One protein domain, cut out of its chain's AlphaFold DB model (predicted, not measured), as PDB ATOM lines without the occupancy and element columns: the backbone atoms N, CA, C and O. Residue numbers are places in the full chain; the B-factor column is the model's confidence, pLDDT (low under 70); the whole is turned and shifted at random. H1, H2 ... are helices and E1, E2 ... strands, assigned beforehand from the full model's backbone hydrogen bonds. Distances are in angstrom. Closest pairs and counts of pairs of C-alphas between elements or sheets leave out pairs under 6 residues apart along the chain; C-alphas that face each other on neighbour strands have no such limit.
ATOM      1  N   LYS A   5     140.823  61.529 109.432       73.50
ATOM      2  CA  LYS A   5     139.846  62.543 109.020       73.50
ATOM      3  C   LYS A   5     138.714  61.958 108.167       73.50
ATOM      4  O   LYS A   5     137.550  62.224 108.439       73.50
ATOM      5  N   ALA A   6     139.039  61.103 107.197       70.62
ATOM      6  CA  ALA A   6     138.030  60.456 106.353       70.62
ATOM      7  C   ALA A   6     137.105  59.527 107.163       70.62
ATOM      8  O   ALA A   6     135.914  59.422 106.883       70.62
ATOM      9  N   PHE A   7     137.636  58.863 108.193       70.69
ATOM     10  CA  PHE A   7     136.830  57.998 109.057       70.69
ATOM     11  C   PHE A   7     135.890  58.811 109.969       70.69
ATOM     12  O   PHE A   7     134.739  58.423 110.154       70.69
ATOM     13  N   GLN A   8     136.335  59.971 110.471       79.19
ATOM     14  CA  GLN A   8     135.479  60.914 111.209       79.19
ATOM     15  C   GLN A   8     134.360  61.502 110.336       79.19
ATOM     16  O   GLN A   8     133.236  61.654 110.809       79.19
ATOM     17  N   GLU A   9     134.636  61.793 109.062       81.62
ATOM     18  CA  GLU A   9     133.622  62.249 108.099       81.62
ATOM     19  C   GLU A   9     132.534  61.183 107.894       81.62
ATOM     20  O   GLU A   9     131.348  61.479 108.036       81.62
ATOM     21  N   ILE A  10     132.925  59.920 107.677       80.00
ATOM     22  CA  ILE A  10     131.984  58.790 107.566       80.00
ATOM     23  C   ILE A  10     131.146  58.639 108.844       80.00
ATOM     24  O   ILE A  10     129.941  58.397 108.785       80.00
ATOM     25  N   ALA A  11     131.762  58.795 110.013       85.00
ATOM     26  CA  ALA A  11     131.060  58.707 111.286       85.00
ATOM     27  C   ALA A  11     129.999  59.796 111.446       85.00
ATOM     28  O   ALA A  11     128.862  59.508 111.821       85.00
ATOM     29  N   ALA A  12     130.356  61.037 111.108       86.75
ATOM     30  CA  ALA A  12     129.429  62.156 111.109       86.75
ATOM     31  C   ALA A  12     128.270  61.912 110.130       86.75
ATOM     32  O   ALA A  12     127.118  62.176 110.470       86.75
ATOM     33  N   GLU A  13     128.533  61.350 108.947       85.69
ATOM     34  CA  GLU A  13     127.478  60.961 108.002       85.69
ATOM     35  C   GLU A  13     126.531  59.898 108.572       85.69
ATOM     36  O   GLU A  13     125.315  60.019 108.416       85.69
ATOM     37  N   ILE A  14     127.061  58.878 109.255       84.69
ATOM     38  CA  ILE A  14     126.261  57.827 109.903       84.69
ATOM     39  C   ILE A  14     125.372  58.426 111.005       84.69
ATOM     40  O   ILE A  14     124.181  58.113 111.069       84.69
ATOM     41  N   LEU A  15     125.921  59.309 111.845       88.81
ATOM     42  CA  LEU A  15     125.163  59.973 112.910       88.81
ATOM     43  C   LEU A  15     124.083  60.904 112.347       88.81
ATOM     44  O   LEU A  15     122.938  60.850 112.796       88.81
ATOM     45  N   ASN A  16     124.406  61.678 111.310       88.44
ATOM     46  CA  ASN A  16     123.446  62.539 110.616       88.44
ATOM     47  C   ASN A  16     122.329  61.733 109.940       88.44
ATOM     48  O   ASN A  16     121.176  62.165 109.918       88.44
ATOM     49  N   LEU A  17     122.641  60.554 109.388       85.81
ATOM     50  CA  LEU A  17     121.627  59.653 108.845       85.81
ATOM     51  C   LEU A  17     120.675  59.175 109.945       85.81
ATOM     52  O   LEU A  17     119.462  59.206 109.741       85.81
ATOM     53  N   ASN A  18     121.208  58.752 111.095       88.81
ATOM     54  CA  ASN A  18     120.393  58.312 112.226       88.81
ATOM     55  C   ASN A  18     119.482  59.433 112.749       88.81
ATOM     56  O   ASN A  18     118.281  59.216 112.909       88.81
ATOM     57  N   ASP A  19     120.026  60.638 112.929       90.88
ATOM     58  CA  ASP A  19     119.253  61.818 113.323       90.88
ATOM     59  C   ASP A  19     118.131  62.120 112.321       90.88
ATOM     60  O   ASP A  19     116.966  62.267 112.694       90.88
ATOM     61  N   PHE A  20     118.444  62.112 111.023       88.50
ATOM     62  CA  PHE A  20     117.448  62.337 109.982       88.50
ATOM     63  C   PHE A  20     116.329  61.291 110.010       88.50
ATOM     64  O   PHE A  20     115.157  61.651 109.875       88.50
ATOM     65  N   VAL A  21     116.666  60.007 110.179       86.06
ATOM     66  CA  VAL A  21     115.673  58.927 110.258       86.06
ATOM     67  C   VAL A  21     114.728  59.144 111.433       86.06
ATOM     68  O   VAL A  21     113.517  59.025 111.263       86.06
ATOM     69  N   LEU A  22     115.253  59.497 112.603       89.31
ATOM     70  CA  LEU A  22     114.436  59.688 113.798       89.31
ATOM     71  C   LEU A  22     113.630  60.994 113.745       89.31
ATOM     72  O   LEU A  22     112.464  61.003 114.121       89.31
ATOM     73  N   ASN A  23     114.188  62.086 113.230       90.62
ATOM     74  CA  ASN A  23     113.560  63.400 113.379       90.62
ATOM     75  C   ASN A  23     112.800  63.883 112.140       90.62
ATOM     76  O   ASN A  23     111.753  64.524 112.263       90.62
ATOM     77  N   ASN A  24     113.272  63.546 110.940       88.31
ATOM     78  CA  ASN A  24     112.832  64.193 109.700       88.31
ATOM     79  C   ASN A  24     112.187  63.237 108.694       88.31
ATOM     80  O   ASN A  24     111.380  63.665 107.859       88.31
ATOM     81  N   LEU A  25     112.504  61.945 108.762       85.50
ATOM     82  CA  LEU A  25     111.980  60.970 107.821       85.50
ATOM     83  C   LEU A  25     110.463  60.857 107.947       85.50
ATOM     84  O   LEU A  25     109.923  60.442 108.970       85.50
ATOM     85  N   SER A  26     109.782  61.222 106.866       85.31
ATOM     86  CA  SER A  26     108.330  61.172 106.770       85.31
ATOM     87  C   SER A  26     107.906  60.421 105.518       85.31
ATOM     88  O   SER A  26     108.537  60.543 104.469       85.31
ATOM     89  N   PHE A  27     106.813  59.674 105.608       79.81
ATOM     90  CA  PHE A  27     106.256  58.915 104.495       79.81
ATOM     91  C   PHE A  27     104.730  58.881 104.569       79.81
ATOM     92  O   PHE A  27     104.134  59.027 105.635       79.81
ATOM     93  N   THR A  28     104.091  58.701 103.416       77.38
ATOM     94  CA  THR A  28     102.630  58.673 103.310       77.38
ATOM     95  C   THR A  28     102.142  57.233 103.219       77.38
ATOM     96  O   THR A  28     102.569  56.486 102.337       77.38
ATOM     97  N   LEU A  29     101.226  56.845 104.105       72.50
ATOM     98  CA  LEU A  29     100.524  55.562 104.076       72.50
ATOM     99  C   LEU A  29      99.022  55.815 104.087       72.50
ATOM    100  O   LEU A  29      98.517  56.511 104.966       72.50
ATOM    101  N   ASN A  30      98.305  55.237 103.122       80.12
ATOM    102  CA  ASN A  30      96.848  55.366 102.997       80.12
ATOM    103  C   ASN A  30      96.373  56.834 103.061       80.12
ATOM    104  O   ASN A  30      95.432  57.163 103.778       80.12
ATOM    105  N   GLY A  31      97.082  57.735 102.370       80.81
ATOM    106  CA  GLY A  31      96.766  59.170 102.330       80.81
ATOM    107  C   GLY A  31      97.141  59.968 103.587       80.81
ATOM    108  O   GLY A  31      97.021  61.188 103.574       80.81
ATOM    109  N   ARG A  32      97.641  59.326 104.652       82.88
ATOM    110  CA  ARG A  32      98.108  59.999 105.874       82.88
ATOM    111  C   ARG A  32      99.631  60.072 105.912       82.88
ATOM    112  O   ARG A  32     100.305  59.092 105.596       82.88
ATOM    113  N   LYS A  33     100.170  61.228 106.301       86.94
ATOM    114  CA  LYS A  33     101.609  61.448 106.495       86.94
ATOM    115  C   LYS A  33     102.007  61.004 107.903       86.94
ATOM    116  O   LYS A  33     101.366  61.413 108.862       86.94
ATOM    117  N   TYR A  34     103.067  60.210 107.997       83.88
ATOM    118  CA  TYR A  34     103.667  59.748 109.247       83.88
ATOM    119  C   TYR A  34     105.137  60.159 109.290       83.88
ATOM    120  O   TYR A  34     105.832  60.056 108.280       83.88
ATOM    121  N   ASN A  35     105.610  60.601 110.449       90.25
ATOM    122  CA  ASN A  35     107.015  60.753 110.795       90.25
ATOM    123  C   ASN A  35     107.509  59.475 111.484       90.25
ATOM    124  O   ASN A  35     106.854  58.941 112.379       90.25
ATOM    125  N   PHE A  36     108.671  58.974 111.071       86.69
ATOM    126  CA  PHE A  36     109.181  57.713 111.590       86.69
ATOM    127  C   PHE A  36     109.422  57.754 113.098       86.69
ATOM    128  O   PHE A  36     108.869  56.917 113.805       86.69
ATOM    129  N   GLY A  37     110.207  58.709 113.602       87.06
ATOM    130  CA  GLY A  37     110.488  58.783 115.033       87.06
ATOM    131  C   GLY A  37     109.226  59.025 115.843       87.06
ATOM    132  O   GLY A  37     108.909  58.243 116.733       87.06
ATOM    133  N   LYS A  38     108.479  60.075 115.490       89.00
ATOM    134  CA  LYS A  38     107.361  60.586 116.295       89.00
ATOM    135  C   LYS A  38     106.107  59.720 116.259       89.00
ATOM    136  O   LYS A  38     105.403  59.681 117.258       89.00
ATOM    137  N   ASP A  39     105.830  59.028 115.152       86.44
ATOM    138  CA  ASP A  39     104.565  58.297 114.998       86.44
ATOM    139  C   ASP A  39     104.727  56.773 115.027       86.44
ATOM    140  O   ASP A  39     103.760  56.066 115.327       86.44
ATOM    141  N   ILE A  40     105.913  56.252 114.692       84.00
ATOM    142  CA  ILE A  40     106.159  54.810 114.521       84.00
ATOM    143  C   ILE A  40     107.142  54.285 115.562       84.00
ATOM    144  O   ILE A  40     106.812  53.355 116.292       84.00
ATOM    145  N   CYS A  41     108.326  54.885 115.650       84.50
ATOM    146  CA  CYS A  41     109.424  54.433 116.496       84.50
ATOM    147  C   CYS A  41     109.053  54.495 117.983       84.50
ATOM    148  O   CYS A  41     109.240  53.516 118.695       84.50
ATOM    149  N   VAL A  42     108.413  55.579 118.436       86.69
ATOM    150  CA  VAL A  42     107.955  55.745 119.835       86.69
ATOM    151  C   VAL A  42     107.022  54.641 120.347       86.69
ATOM    152  O   VAL A  42     106.891  54.470 121.553       86.69
ATOM    153  N   ARG A  43     106.381  53.868 119.461       83.81
ATOM    154  CA  ARG A  43     105.525  52.736 119.857       83.81
ATOM    155  C   ARG A  43     106.332  51.529 120.356       83.81
ATOM    156  O   ARG A  43     105.757  50.619 120.940       83.81
ATOM    157  N   THR A  44     107.646  51.525 120.138       81.44
ATOM    158  CA  THR A  44     108.591  50.545 120.673       81.44
ATOM    159  C   THR A  44     109.552  51.282 121.603       81.44
ATOM    160  O   THR A  44     110.378  52.061 121.132       81.44
ATOM    161  N   ALA A  45     109.489  51.017 122.912       83.19
ATOM    162  CA  ALA A  45     110.197  51.796 123.942       83.19
ATOM    163  C   ALA A  45     111.700  52.019 123.668       83.19
ATOM    164  O   ALA A  45     112.233  53.089 123.947       83.19
ATOM    165  N   LEU A  46     112.380  51.028 123.084       83.62
ATOM    166  CA  LEU A  46     113.821  51.084 122.808       83.62
ATOM    167  C   LEU A  46     114.181  51.616 121.414       83.62
ATOM    168  O   LEU A  46     115.360  51.775 121.115       83.62
ATOM    169  N   CYS A  47     113.208  51.893 120.544       84.38
ATOM    170  CA  CYS A  47     113.485  52.327 119.176       84.38
ATOM    171  C   CYS A  47     114.255  53.657 119.092       84.38
ATOM    172  O   CYS A  47     115.223  53.711 118.339       84.38
ATOM    173  N   PRO A  48     113.921  54.714 119.864       85.50
ATOM    174  CA  PRO A  48     114.671  55.972 119.795       85.50
ATOM    175  C   PRO A  48     116.138  55.830 120.224       85.50
ATOM    176  O   PRO A  48     116.975  56.648 119.852       85.50
ATOM    177  N   PHE A  49     116.447  54.780 120.988       86.56
ATOM    178  CA  PHE A  49     117.761  54.525 121.578       86.56
ATOM    179  C   PHE A  49     118.521  53.380 120.893       86.56
ATOM    180  O   PHE A  49     119.654  53.073 121.264       86.56
ATOM    181  N   SER A  50     117.927  52.736 119.882       83.88
ATOM    182  CA  SER A  50     118.459  51.511 119.265       83.88
ATOM    183  C   SER A  50     119.855  51.690 118.667       83.88
ATOM    184  O   SER A  50     120.611  50.725 118.580       83.88
ATOM    185  N   ASN A  51     120.210  52.917 118.278       89.75
ATOM    186  CA  ASN A  51     121.486  53.258 117.648       89.75
ATOM    187  C   ASN A  51     122.406  54.108 118.528       89.75
ATOM    188  O   ASN A  51     123.493  54.471 118.082       89.75
ATOM    189  N   THR A  52     122.035  54.389 119.782       90.31
ATOM    190  CA  THR A  52     122.867  55.188 120.698       90.31
ATOM    191  C   THR A  52     124.230  54.531 120.955       90.31
ATOM    192  O   THR A  52     125.229  55.225 121.115       90.31
ATOM    193  N   ILE A  53     124.312  53.197 120.885       91.62
ATOM    194  CA  ILE A  53     125.578  52.447 120.987       91.62
ATOM    195  C   ILE A  53     126.596  52.898 119.928       91.62
ATOM    196  O   ILE A  53     127.782  52.997 120.234       91.62
ATOM    197  N   VAL A  54     126.151  53.213 118.707       90.94
ATOM    198  CA  VAL A  54     127.035  53.687 117.627       90.94
ATOM    199  C   VAL A  54     127.606  55.059 117.957       90.94
ATOM    200  O   VAL A  54     128.793  55.289 117.755       90.94
ATOM    201  N   GLN A  55     126.781  55.947 118.514       91.25
ATOM    202  CA  GLN A  55     127.233  57.258 118.966       91.25
ATOM    203  C   GLN A  55     128.251  57.135 120.100       91.25
ATOM    204  O   GLN A  55     129.331  57.702 119.998       91.25
ATOM    205  N   PHE A  56     127.965  56.330 121.126       92.25
ATOM    206  CA  PHE A  56     128.917  56.112 122.217       92.25
ATOM    207  C   PHE A  56     130.224  55.489 121.739       92.25
ATOM    208  O   PHE A  56     131.291  55.881 122.204       92.25
ATOM    209  N   PHE A  57     130.161  54.556 120.788       91.94
ATOM    210  CA  PHE A  57     131.352  53.993 120.164       91.94
ATOM    211  C   PHE A  57     132.190  55.067 119.477       91.94
ATOM    212  O   PHE A  57     133.388  55.150 119.717       91.94
ATOM    213  N   PHE A  58     131.566  55.909 118.665       89.69
ATOM    214  CA  PHE A  58     132.217  57.009 117.968       89.69
ATOM    215  C   PHE A  58     132.817  58.048 118.921       89.69
ATOM    216  O   PHE A  58     134.003  58.376 118.812       89.69
ATOM    217  N   ASP A  59     132.050  58.488 119.914       88.75
ATOM    218  CA  ASP A  59     132.517  59.415 120.941       88.75
ATOM    219  C   ASP A  59     133.719  58.830 121.686       88.75
ATOM    220  O   ASP A  59     134.770  59.467 121.756       88.75
ATOM    221  N   ALA A  60     133.608  57.589 122.169       87.69
ATOM    222  CA  ALA A  60     134.705  56.906 122.835       87.69
ATOM    223  C   ALA A  60     135.909  56.731 121.906       87.69
ATOM    224  O   ALA A  60     137.032  56.937 122.337       87.69
ATOM    225  N   PHE A  61     135.720  56.398 120.627       84.94
ATOM    226  CA  PHE A  61     136.825  56.082 119.725       84.94
ATOM    227  C   PHE A  61     137.656  57.309 119.327       84.94
ATOM    228  O   PHE A  61     138.875  57.173 119.175       84.94
ATOM    229  N   TRP A  62     137.075  58.508 119.199       80.56
ATOM    230  CA  TRP A  62     137.822  59.708 118.767       80.56
ATOM    231  C   TRP A  62     137.990  60.800 119.815       80.56
ATOM    232  O   TRP A  62     138.918  61.603 119.688       80.56
ATOM    233  N   ASN A  63     137.157  60.853 120.852       83.69
ATOM    234  CA  ASN A  63     137.310  61.870 121.879       83.69
ATOM    235  C   ASN A  63     138.467  61.500 122.814       83.69
ATOM    236  O   ASN A  63     138.333  60.651 123.691       83.69
ATOM    237  N   LYS A  64     139.612  62.170 122.642       81.44
ATOM    238  CA  LYS A  64     140.802  61.946 123.478       81.44
ATOM    239  C   LYS A  64     140.513  62.106 124.972       81.44
ATOM    240  O   LYS A  64     141.012  61.321 125.759       81.44
ATOM    241  N   LYS A  65     139.654  63.059 125.351       84.62
ATOM    242  CA  LYS A  65     139.299  63.269 126.762       84.62
ATOM    243  C   LYS A  65     138.539  62.083 127.351       84.62
ATOM    244  O   LYS A  65     138.655  61.841 128.542       84.62
ATOM    245  N   LEU A  66     137.755  61.376 126.532       84.94
ATOM    246  CA  LEU A  66     137.055  60.171 126.973       84.94
ATOM    247  C   LEU A  66     138.013  58.979 127.059       84.94
ATOM    248  O   LEU A  66     137.894  58.207 127.993       84.94
ATOM    249  N   TRP A  67     138.995  58.863 126.159       77.44
ATOM    250  CA  TRP A  67     140.027  57.814 126.237       77.44
ATOM    251  C   TRP A  67     140.841  57.834 127.531       77.44
ATOM    252  O   TRP A  67     141.270  56.782 127.997       77.44
ATOM    253  N   ASP A  68     141.074  59.023 128.078       84.94
ATOM    254  CA  ASP A  68     141.841  59.182 129.312       84.94
ATOM    255  C   ASP A  68     140.986  58.914 130.569       84.94
ATOM    256  O   ASP A  68     141.525  58.816 131.673       84.94
ATOM    257  N   ASP A  69     139.659  58.779 130.431       88.75
ATOM    258  CA  ASP A  69     138.764  58.448 131.540       88.75
ATOM    259  C   ASP A  69     138.705  56.920 131.730       88.75
ATOM    260  O   ASP A  69     138.226  56.210 130.846       88.75
ATOM    261  N   PRO A  70     139.102  56.372 132.894       87.94
ATOM    262  CA  PRO A  70     139.105  54.924 133.128       87.94
ATOM    263  C   PRO A  70     137.706  54.290 133.078       87.94
ATOM    264  O   PRO A  70     137.574  53.067 132.980       87.94
ATOM    265  N   ARG A  71     136.646  55.102 133.158       89.69
ATOM    266  CA  ARG A  71     135.255  54.659 133.038       89.69
ATOM    267  C   ARG A  71     134.816  54.510 131.579       89.69
ATOM    268  O   ARG A  71     133.742  53.964 131.330       89.69
ATOM    269  N   VAL A  72     135.616  54.979 130.622       90.75
ATOM    270  CA  VAL A  72     135.391  54.794 129.189       90.75
ATOM    271  C   VAL A  72     136.519  53.940 128.618       90.75
ATOM    272  O   VAL A  72     137.635  54.398 128.410       90.75
ATOM    273  N   ARG A  73     136.224  52.667 128.353       89.19
ATOM    274  CA  ARG A  73     137.214  51.709 127.835       89.19
ATOM    275  C   ARG A  73     136.619  50.815 126.764       89.19
ATOM    276  O   ARG A  73     135.503  50.304 126.895       89.19
ATOM    277  N   LEU A  74     137.384  50.630 125.697       88.56
ATOM    278  CA  LEU A  74     137.020  49.798 124.562       88.56
ATOM    279  C   LEU A  74     137.735  48.446 124.659       88.56
ATOM    280  O   LEU A  74     138.831  48.276 124.130       88.56
ATOM    281  N   ASP A  75     137.076  47.483 125.302       88.75
ATOM    282  CA  ASP A  75     137.549  46.104 125.449       88.75
ATOM    283  C   ASP A  75     136.667  45.191 124.591       88.75
ATOM    284  O   ASP A  75     135.717  44.566 125.079       88.75
ATOM    285  N   TYR A  76     136.932  45.162 123.283       87.56
ATOM    286  CA  TYR A  76     136.096  44.431 122.329       87.56
ATOM    287  C   TYR A  76     135.849  42.975 122.793       87.56
ATOM    288  O   TYR A  76     136.808  42.283 123.140       87.56
ATOM    289  N   PRO A  77     134.588  42.484 122.818       92.31
ATOM    290  CA  PRO A  77     133.401  43.007 122.126       92.31
ATOM    291  C   PRO A  77     132.586  44.058 122.899       92.31
ATOM    292  O   PRO A  77     131.480  44.402 122.478       92.31
ATOM    293  N   PHE A  78     133.088  44.560 124.025       93.31
ATOM    294  CA  PHE A  78     132.371  45.505 124.868       93.31
ATOM    295  C   PHE A  78     132.956  46.914 124.797       93.31
ATOM    296  O   PHE A  78     134.167  47.119 124.787       93.31
ATOM    297  N   LEU A  79     132.067  47.898 124.815       92.44
ATOM    298  CA  LEU A  79     132.395  49.264 125.179       92.44
ATOM    299  C   LEU A  79     131.856  49.509 126.581       92.44
ATOM    300  O   LEU A  79     130.655  49.396 126.818       92.44
ATOM    301  N   TYR A  80     132.740  49.854 127.500       91.88
ATOM    302  CA  TYR A  80     132.346  50.380 128.793       91.88
ATOM    303  C   TYR A  80     132.267  51.892 128.651       91.88
ATOM    304  O   TYR A  80     133.234  52.520 128.223       91.88
ATOM    305  N   PHE A  81     131.102  52.455 128.943       90.06
ATOM    306  CA  PHE A  81     130.838  53.882 128.843       90.06
ATOM    307  C   PHE A  81     130.175  54.341 130.141       90.06
ATOM    308  O   PHE A  81     128.962  54.193 130.332       90.06
ATOM    309  N   PHE A  82     131.000  54.845 131.057       89.25
ATOM    310  CA  PHE A  82     130.641  55.060 132.456       89.25
ATOM    311  C   PHE A  82     130.189  53.752 133.123       89.25
ATOM    312  O   PHE A  82     130.932  52.774 133.144       89.25
ATOM    313  N   GLU A  83     128.975  53.717 133.662       88.50
ATOM    314  CA  GLU A  83     128.420  52.537 134.334       88.50
ATOM    315  C   GLU A  83     127.815  51.521 133.352       88.50
ATOM    316  O   GLU A  83     127.423  50.423 133.741       88.50
ATOM    317  N   ASN A  84     127.758  51.860 132.060       88.62
ATOM    318  CA  ASN A  84     127.128  51.021 131.051       88.62
ATOM    319  C   ASN A  84     128.137  50.105 130.367       88.62
ATOM    320  O   ASN A  84     129.199  50.539 129.920       88.62
ATOM    321  N   LYS A  85     127.752  48.838 130.203       92.44
ATOM    322  CA  LYS A  85     128.468  47.851 129.393       92.44
ATOM    323  C   LYS A  85     127.684  47.594 128.108       92.44
ATOM    324  O   LYS A  85     126.624  46.975 128.133       92.44
ATOM    325  N   LEU A  86     128.212  48.065 126.985       91.81
ATOM    326  CA  LEU A  86     127.561  48.041 125.679       91.81
ATOM    327  C   LEU A  86     128.167  46.937 124.811       91.81
ATOM    328  O   LEU A  86     129.382  46.879 124.631       91.81
ATOM    329  N   PHE A  87     127.330  46.056 124.265       92.31
ATOM    330  CA  PHE A  87     127.765  44.979 123.373       92.31
ATOM    331  C   PHE A  87     127.789  45.471 121.922       92.31
ATOM    332  O   PHE A  87     126.746  45.698 121.313       92.31
ATOM    333  N   LEU A  88     128.990  45.645 121.372       90.19
ATOM    334  CA  LEU A  88     129.214  46.237 120.050       90.19
ATOM    335  C   LEU A  88     128.848  45.351 118.842       90.19
ATOM    336  O   LEU A  88     128.459  45.922 117.824       90.19
ATOM    337  N   PRO A  89     128.932  44.004 118.889       90.00
ATOM    338  CA  PRO A  89     128.718  43.161 117.708       90.00
ATOM    339  C   PRO A  89     127.328  43.222 117.061       90.00
ATOM    340  O   PRO A  89     127.158  42.711 115.958       90.00
ATOM    341  N   LEU A  90     126.325  43.830 117.704       86.06
ATOM    342  CA  LEU A  90     125.037  44.094 117.047       86.06
ATOM    343  C   LEU A  90     125.130  45.234 116.025       86.06
ATOM    344  O   LEU A  90     124.348  45.267 115.074       86.06
ATOM    345  N   HIS A  91     126.078  46.153 116.196       88.25
ATOM    346  CA  HIS A  91     126.241  47.338 115.357       88.25
ATOM    347  C   HIS A  91     127.537  47.311 114.554       88.25
ATOM    348  O   HIS A  91     127.562  47.870 113.466       88.25
ATOM    349  N   LEU A  92     128.601  46.680 115.048       89.38
ATOM    350  CA  LEU A  92     129.912  46.655 114.400       89.38
ATOM    351  C   LEU A  92     130.177  45.275 113.790       89.38
ATOM    352  O   LEU A  92     130.236  44.275 114.502       89.38
ATOM    353  N   TYR A  93     130.383  45.235 112.475       86.94
ATOM    354  CA  TYR A  93     130.660  44.020 111.708       86.94
ATOM    355  C   TYR A  93     132.001  44.116 110.980       86.94
ATOM    356  O   TYR A  93     132.428  45.202 110.585       86.94
ATOM    357  N   GLY A  94     132.649  42.959 110.799       84.25
ATOM    358  CA  GLY A  94     133.982  42.867 110.196       84.25
ATOM    359  C   GLY A  94     135.013  43.668 110.990       84.25
ATOM    360  O   GLY A  94     135.706  44.518 110.443       84.25
ATOM    361  N   VAL A  95     135.034  43.476 112.311       86.75
ATOM    362  CA  VAL A  95     135.962  44.180 113.199       86.75
ATOM    363  C   VAL A  95     137.317  43.481 113.171       86.75
ATOM    364  O   VAL A  95     137.423  42.314 113.545       86.75
ATOM    365  N   GLU A  96     138.356  44.209 112.776       89.56
ATOM    366  CA  GLU A  96     139.745  43.777 112.898       89.56
ATOM    367  C   GLU A  96     140.347  44.385 114.169       89.56
ATOM    368  O   GLU A  96     140.361  45.609 114.343       89.56
ATOM    369  N   LEU A  97     140.854  43.540 115.065       90.50
ATOM    370  CA  LEU A  97     141.482  43.984 116.309       90.50
ATOM    371  C   LEU A  97     142.933  44.413 116.083       90.50
ATOM    372  O   LEU A  97     143.646  43.861 115.245       90.50
ATOM    373  N   GLY A  98     143.380  45.399 116.859       85.06
ATOM    374  CA  GLY A  98     144.764  45.860 116.864       85.06
ATOM    375  C   GLY A  98     144.915  47.371 117.006       85.06
ATOM    376  O   GLY A  98     143.950  48.119 117.145       85.06
ATOM    377  N   GLY A  99     146.167  47.829 116.957       81.19
ATOM    378  CA  GLY A  99     146.513  49.239 117.134       81.19
ATOM    379  C   GLY A  99     146.365  49.728 118.578       81.19
ATOM    380  O   GLY A  99     145.967  48.995 119.478       81.19
ATOM    381  N   LYS A 100     146.692  51.007 118.805       79.00
ATOM    382  CA  LYS A 100     146.702  51.616 120.151       79.00
ATOM    383  C   LYS A 100     145.321  51.684 120.816       79.00
ATOM    384  O   LYS A 100     145.249  51.829 122.026       79.00
ATOM    385  N   LYS A 101     144.250  51.607 120.021       75.50
ATOM    386  CA  LYS A 101     142.854  51.744 120.457       75.50
ATOM    387  C   LYS A 101     142.098  50.407 120.503       75.50
ATOM    388  O   LYS A 101     140.876  50.406 120.578       75.50
ATOM    389  N   GLY A 102     142.789  49.271 120.373       82.94
ATOM    390  CA  GLY A 102     142.188  47.928 120.417       82.94
ATOM    391  C   GLY A 102     141.418  47.507 119.156       82.94
ATOM    392  O   GLY A 102     141.374  46.319 118.846       82.94
ATOM    393  N   ILE A 103     140.884  48.456 118.381       85.25
ATOM    394  CA  ILE A 103     140.267  48.220 117.069       85.25
ATOM    395  C   ILE A 103     141.106  48.881 115.974       85.25
ATOM    396  O   ILE A 103     141.367  50.086 116.008       85.25
ATOM    397  N   LYS A 104     141.489  48.082 114.975       85.06
ATOM    398  CA  LYS A 104     142.229  48.509 113.787       85.06
ATOM    399  C   LYS A 104     141.289  48.950 112.669       85.06
ATOM    400  O   LYS A 104     141.546  49.968 112.025       85.06
ATOM    401  N   SER A 105     140.218  48.199 112.422       85.00
ATOM    402  CA  SER A 105     139.237  48.523 111.383       85.00
ATOM    403  C   SER A 105     137.851  47.950 111.698       85.00
ATOM    404  O   SER A 105     137.716  47.019 112.491       85.00
ATOM    405  N   VAL A 106     136.818  48.548 111.099       85.12
ATOM    406  CA  VAL A 106     135.430  48.065 111.118       85.12
ATOM    407  C   VAL A 106     134.921  48.124 109.684       85.12
ATOM    408  O   VAL A 106     134.929  49.196 109.077       85.12
ATOM    409  N   GLU A 107     134.501  46.992 109.128       82.94
ATOM    410  CA  GLU A 107     134.014  46.925 107.746       82.94
ATOM    411  C   GLU A 107     132.621  47.538 107.582       82.94
ATOM    412  O   GLU A 107     132.322  48.132 106.544       82.94
ATOM    413  N   MET A 108     131.745  47.381 108.579       82.00
ATOM    414  CA  MET A 108     130.345  47.786 108.467       82.00
ATOM    415  C   MET A 108     129.747  48.212 109.808       82.00
ATOM    416  O   MET A 108     129.929  47.551 110.828       82.00
ATOM    417  N   ILE A 109     128.968  49.297 109.765       84.31
ATOM    418  CA  ILE A 109     128.127  49.759 110.869       84.31
ATOM    419  C   ILE A 109     126.662  49.488 110.517       84.31
ATOM    420  O   ILE A 109     126.159  49.953 109.494       84.31
ATOM    421  N   HIS A 110     125.974  48.728 111.360       86.12
ATOM    422  CA  HIS A 110     124.548  48.451 111.264       86.12
ATOM    423  C   HIS A 110     123.758  49.408 112.158       86.12
ATOM    424  O   HIS A 110     123.985  49.479 113.364       86.12
ATOM    425  N   LEU A 111     122.787  50.099 111.557       86.56
ATOM    426  CA  LEU A 111     121.780  50.885 112.265       86.56
ATOM    427  C   LEU A 111     120.468  50.093 112.315       86.56
ATOM    428  O   LEU A 111     119.983  49.610 111.291       86.56
ATOM    429  N   HIS A 112     119.892  49.982 113.504       84.69
ATOM    430  CA  HIS A 112     118.663  49.259 113.794       84.69
ATOM    431  C   HIS A 112     117.496  50.228 113.919       84.69
ATOM    432  O   HIS A 112     117.534  51.155 114.721       84.69
ATOM    433  N   TYR A 113     116.435  49.986 113.159       83.44
ATOM    434  CA  TYR A 113     115.205  50.776 113.194       83.44
ATOM    435  C   TYR A 113     114.018  49.825 113.352       83.44
ATOM    436  O   TYR A 113     113.449  49.389 112.345       83.44
ATOM    437  N   PRO A 114     113.682  49.419 114.588       78.94
ATOM    438  CA  PRO A 114     112.585  48.490 114.810       78.94
ATOM    439  C   PRO A 114     111.253  49.146 114.429       78.94
ATOM    440  O   PRO A 114     110.958  50.274 114.821       78.94
ATOM    441  N   VAL A 115     110.442  48.421 113.659       75.38
ATOM    442  CA  VAL A 115     109.107  48.858 113.235       75.38
ATOM    443  C   VAL A 115     108.087  47.943 113.913       75.38
ATOM    444  O   VAL A 115     108.069  46.752 113.607       75.38
ATOM    445  N   PRO A 116     107.242  48.451 114.825       69.00
ATOM    446  CA  PRO A 116     106.234  47.626 115.489       69.00
ATOM    447  C   PRO A 116     105.247  47.042 114.468       69.00
ATOM    448  O   PRO A 116     104.843  47.718 113.513       69.00
ATOM    449  N   SER A 117     104.818  45.796 114.681       58.00
ATOM    450  CA  SER A 117     103.647  45.262 113.986       58.00
ATOM    451  C   SER A 117     102.392  45.939 114.537       58.00
ATOM    452  O   SER A 117     102.219  46.104 115.740       58.00
ATOM    453  N   THR A 118     101.504  46.388 113.654       52.03
ATOM    454  CA  THR A 118     100.184  46.881 114.064       52.03
ATOM    455  C   THR A 118      99.226  45.696 114.133       52.03
ATOM    456  O   THR A 118      98.972  45.087 113.092       52.03
ATOM    457  N   GLU A 119      98.659  45.405 115.307       41.66
ATOM    458  CA  GLU A 119      97.735  44.277 115.555       41.66
ATOM    459  C   GLU A 119      96.453  44.278 114.695       41.66
ATOM    460  O   GLU A 119      95.754  43.273 114.634       41.66
ATOM    461  N   HIS A 120      96.165  45.339 113.935       42.72
ATOM    462  CA  HIS A 120      94.975  45.412 113.072       42.72
ATOM    463  C   HIS A 120      95.248  45.444 111.565       42.72
ATOM    464  O   HIS A 120      94.326  45.656 110.782       42.72
ATOM    465  N   VAL A 121      96.494  45.248 111.113       42.72
ATOM    466  CA  VAL A 121      96.805  45.346 109.674       42.72
ATOM    467  C   VAL A 121      97.794  44.273 109.223       42.72
ATOM    468  O   VAL A 121      98.883  44.555 108.720       42.72
ATOM    469  N   SER A 122      97.379  43.016 109.358       41.66
ATOM    470  CA  SER A 122      98.106  41.827 108.893       41.66
ATOM    471  C   SER A 122      98.387  41.815 107.378       41.66
ATOM    472  O   SER A 122      99.289  41.111 106.935       41.66
ATOM    473  N   LEU A 123      97.712  42.652 106.575       38.41
ATOM    474  CA  LEU A 123      97.868  42.689 105.110       38.41
ATOM    475  C   LEU A 123      98.690  43.876 104.551       38.41
ATOM    476  O   LEU A 123      99.153  43.798 103.415       38.41
ATOM    477  N   ASN A 124      98.960  44.948 105.318       41.91
ATOM    478  CA  ASN A 124      99.734  46.120 104.832       41.91
ATOM    479  C   ASN A 124     101.125  46.286 105.469       41.91
ATOM    480  O   ASN A 124     101.865  47.201 105.104       41.91
ATOM    481  N   PHE A 125     101.532  45.390 106.367       43.62
ATOM    482  CA  PHE A 125     102.854  45.425 107.003       43.62
ATOM    483  C   PHE A 125     104.013  45.375 105.982       43.62
ATOM    484  O   PHE A 125     104.981  46.128 106.078       43.62
ATOM    485  N   SER A 126     103.846  44.572 104.925       48.44
ATOM    486  CA  SER A 126     104.735  44.494 103.751       48.44
ATOM    487  C   SER A 126     104.857  45.824 102.987       48.44
ATOM    488  O   SER A 126     105.902  46.111 102.402       48.44
ATOM    489  N   ARG A 127     103.808  46.658 102.984       48.53
ATOM    490  CA  ARG A 127     103.824  47.979 102.338       48.53
ATOM    491  C   ARG A 127     104.539  49.014 103.196       48.53
ATOM    492  O   ARG A 127     105.322  49.782 102.651       48.53
ATOM    493  N   ASN A 128     104.323  49.012 104.509       52.94
ATOM    494  CA  ASN A 128     104.914  49.999 105.417       52.94
ATOM    495  C   ASN A 128     106.443  49.887 105.449       52.94
ATOM    496  O   ASN A 128     107.137  50.883 105.249       52.94
ATOM    497  N   SER A 129     106.963  48.664 105.594       53.31
ATOM    498  CA  SER A 129     108.403  48.398 105.527       53.31
ATOM    499  C   SER A 129     108.984  48.730 104.149       53.31
ATOM    500  O   SER A 129     110.029  49.367 104.067       53.31
ATOM    501  N   ARG A 130     108.291  48.410 103.045       59.94
ATOM    502  CA  ARG A 130     108.749  48.772 101.687       59.94
ATOM    503  C   ARG A 130     108.751  50.274 101.423       59.94
ATOM    504  O   ARG A 130     109.687  50.757 100.794       59.94
ATOM    505  N   THR A 131     107.729  51.016 101.843       60.03
ATOM    506  CA  THR A 131     107.668  52.475 101.654       60.03
ATOM    507  C   THR A 131     108.766  53.158 102.460       60.03
ATOM    508  O   THR A 131     109.460  54.025 101.929       60.03
ATOM    509  N   PHE A 132     108.994  52.690 103.689       59.06
ATOM    510  CA  PHE A 132     110.120  53.109 104.513       59.06
ATOM    511  C   PHE A 132     111.461  52.865 103.807       59.06
ATOM    512  O   PHE A 132     112.215  53.806 103.560       59.06
ATOM    513  N   VAL A 133     111.710  51.626 103.366       61.06
ATOM    514  CA  VAL A 133     112.925  51.241 102.628       61.06
ATOM    515  C   VAL A 133     113.116  52.103 101.384       61.06
ATOM    516  O   VAL A 133     114.213  52.597 101.158       61.06
ATOM    517  N   LYS A 134     112.066  52.327 100.586       62.03
ATOM    518  CA  LYS A 134     112.141  53.163  99.377       62.03
ATOM    519  C   LYS A 134     112.515  54.604  99.704       62.03
ATOM    520  O   LYS A 134     113.400  55.154  99.054       62.03
ATOM    521  N   SER A 135     111.877  55.196 100.715       60.44
ATOM    522  CA  SER A 135     112.160  56.574 101.135       60.44
ATOM    523  C   SER A 135     113.610  56.750 101.594       60.44
ATOM    524  O   SER A 135     114.235  57.769 101.300       60.44
ATOM    525  N   LEU A 136     114.181  55.720 102.224       60.78
ATOM    526  CA  LEU A 136     115.538  55.759 102.749       60.78
ATOM    527  C   LEU A 136     116.596  55.370 101.700       60.78
ATOM    528  O   LEU A 136     117.656  55.990 101.635       60.78
ATOM    529  N   ALA A 137     116.288  54.422 100.810       59.19
ATOM    530  CA  ALA A 137     117.153  53.992  99.706       59.19
ATOM    531  C   ALA A 137     117.414  55.103  98.675       59.19
ATOM    532  O   ALA A 137     118.479  55.141  98.061       59.19
ATOM    533  N   ILE A 138     116.469  56.035  98.498       59.94
ATOM    534  CA  ILE A 138     116.671  57.229  97.661       59.94
ATOM    535  C   ILE A 138     117.821  58.093  98.208       59.94
ATOM    536  O   ILE A 138     118.530  58.730  97.430       59.94
ATOM    537  N   ARG A 139     118.051  58.087  99.528       55.72
ATOM    538  CA  ARG A 139     119.023  58.966 100.192       55.72
ATOM    539  C   ARG A 139     120.363  58.289 100.498       55.72
ATOM    540  O   ARG A 139     121.388  58.963 100.461       55.72
ATOM    541  N   THR A 140     120.398  56.972 100.709       52.56
ATOM    542  CA  THR A 140     121.644  56.241 101.020       52.56
ATOM    543  C   THR A 140     122.548  55.933  99.828       52.56
ATOM    544  O   THR A 140     123.705  55.568 100.033       52.56
ATOM    545  N   LYS A 141     122.102  56.161  98.582       49.28
ATOM    546  CA  LYS A 141     122.945  55.992  97.377       49.28
ATOM    547  C   LYS A 141     124.226  56.843  97.370       49.28
ATOM    548  O   LYS A 141     125.142  56.518  96.624       49.28
ATOM    549  N   ARG A 142     124.318  57.900  98.189       39.94
ATOM    550  CA  ARG A 142     125.517  58.753  98.281       39.94
ATOM    551  C   ARG A 142     126.611  58.238  99.220       39.94
ATOM    552  O   ARG A 142     127.761  58.574  98.990       39.94
TER     553      ARG A 142
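Overview. This is residues 5 to 142 of the 164 residues of an uncharacterized protein of Gongylonema pulchrum (UniProt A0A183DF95). The model is elongated, with a cluster of strands and helices at each end and the long helix H1 running between them. At one end H3 packs across one face of the small sheet E3 E4 E5, with the hairpin E6 E7 close by; at the other, H2 and H5 pack on the hairpin E1 E2, and residues 110 to 124 run from the first end to the second. The printed part has 138 residues with five named helices and seven named strands, in the order H1 E1 E2 H2 H3 H4 E3 E4 E5 E6 E7 H5, in three antiparallel sheets; the class is mixed, helices and strands. It is only just loose, close to compact, with a radius of gyration of the C-alphas of 17.3 A and spans of 53 by 32 by 24 A.

Arrangement. E3, residues 72 to 75, E4, residues 78 to 81, and E5, residues 84 to 87, form a meander, each strand the antiparallel neighbour of the one before; N 73 and O 80 are 3.0 A apart and N 79 and O 86 2.9 A, within hydrogen-bond range. H3, residues 52 to 62, is on one face of this sheet, making two layers, at a height over the sheet of 9.0 A, and runs across the strands, at 86 degrees to E3 on the local plane. The closest C-alphas of H3 and E4 are those of Phe 57 and Leu 79, 7.0 A apart. H4, residues 64 to 67, only grazes the sheet and touches H3 only at the corner, C-alphas 60 and 66 being closest at 5.8 A. The hairpin of E6, residues 92 to 97, and E7, residues 103 to 109, has N 93 and O 108 at 2.9 A; C-alphas 54 and 109, the closest of H3 and E7, are 7.9 A apart. H1, residues 5 to 23, is close to H3 but not clearly touching, C-alphas 15 and 55 being closest at 7.0 A, at a shallow tilt of 21 degrees, opposite ways. With residues 21 to 23 alone H1 touches H2, residues 36 to 43, C-alphas 22 and 37 being closest at 4.2 A. The hairpin of E1, residues 26 to 29, and E2, residues 32 to 35, has N 27 and O 34 at 2.9 A. H5, residues 125 to 140, is near H1; its closest C-alpha pair with E1 is Phe 132 and Phe 27, 7.0 A. Every O i to N i+4 pair is within hydrogen-bond range in H1 and H3, 11 of 12 in H5 and 1 of 4 in H2, which has 1 of 5 O i to N i+3 pairs within range; H4 is too short for an O i to N i+4 pair.

Along the chain. H1 begins at C-alpha 5 (139.846, 62.543, 109.020) and is 26.7 A long. H3 measures 15.7 A, E7 13.7 A and E6 12.0 A. H5 measures 22.5 A and ends at C-alpha 140 (121.644, 56.241, 101.020).

Size, cuts and confidence. The two C-alphas farthest apart, those of Gly 31 and Lys 100, are 53.6 A apart. The printed part has no cut, and the link from E7 to H5, 15 residues, is long. Mean pLDDT of the printed part is 79.2; residues 116 to 142 are under 70.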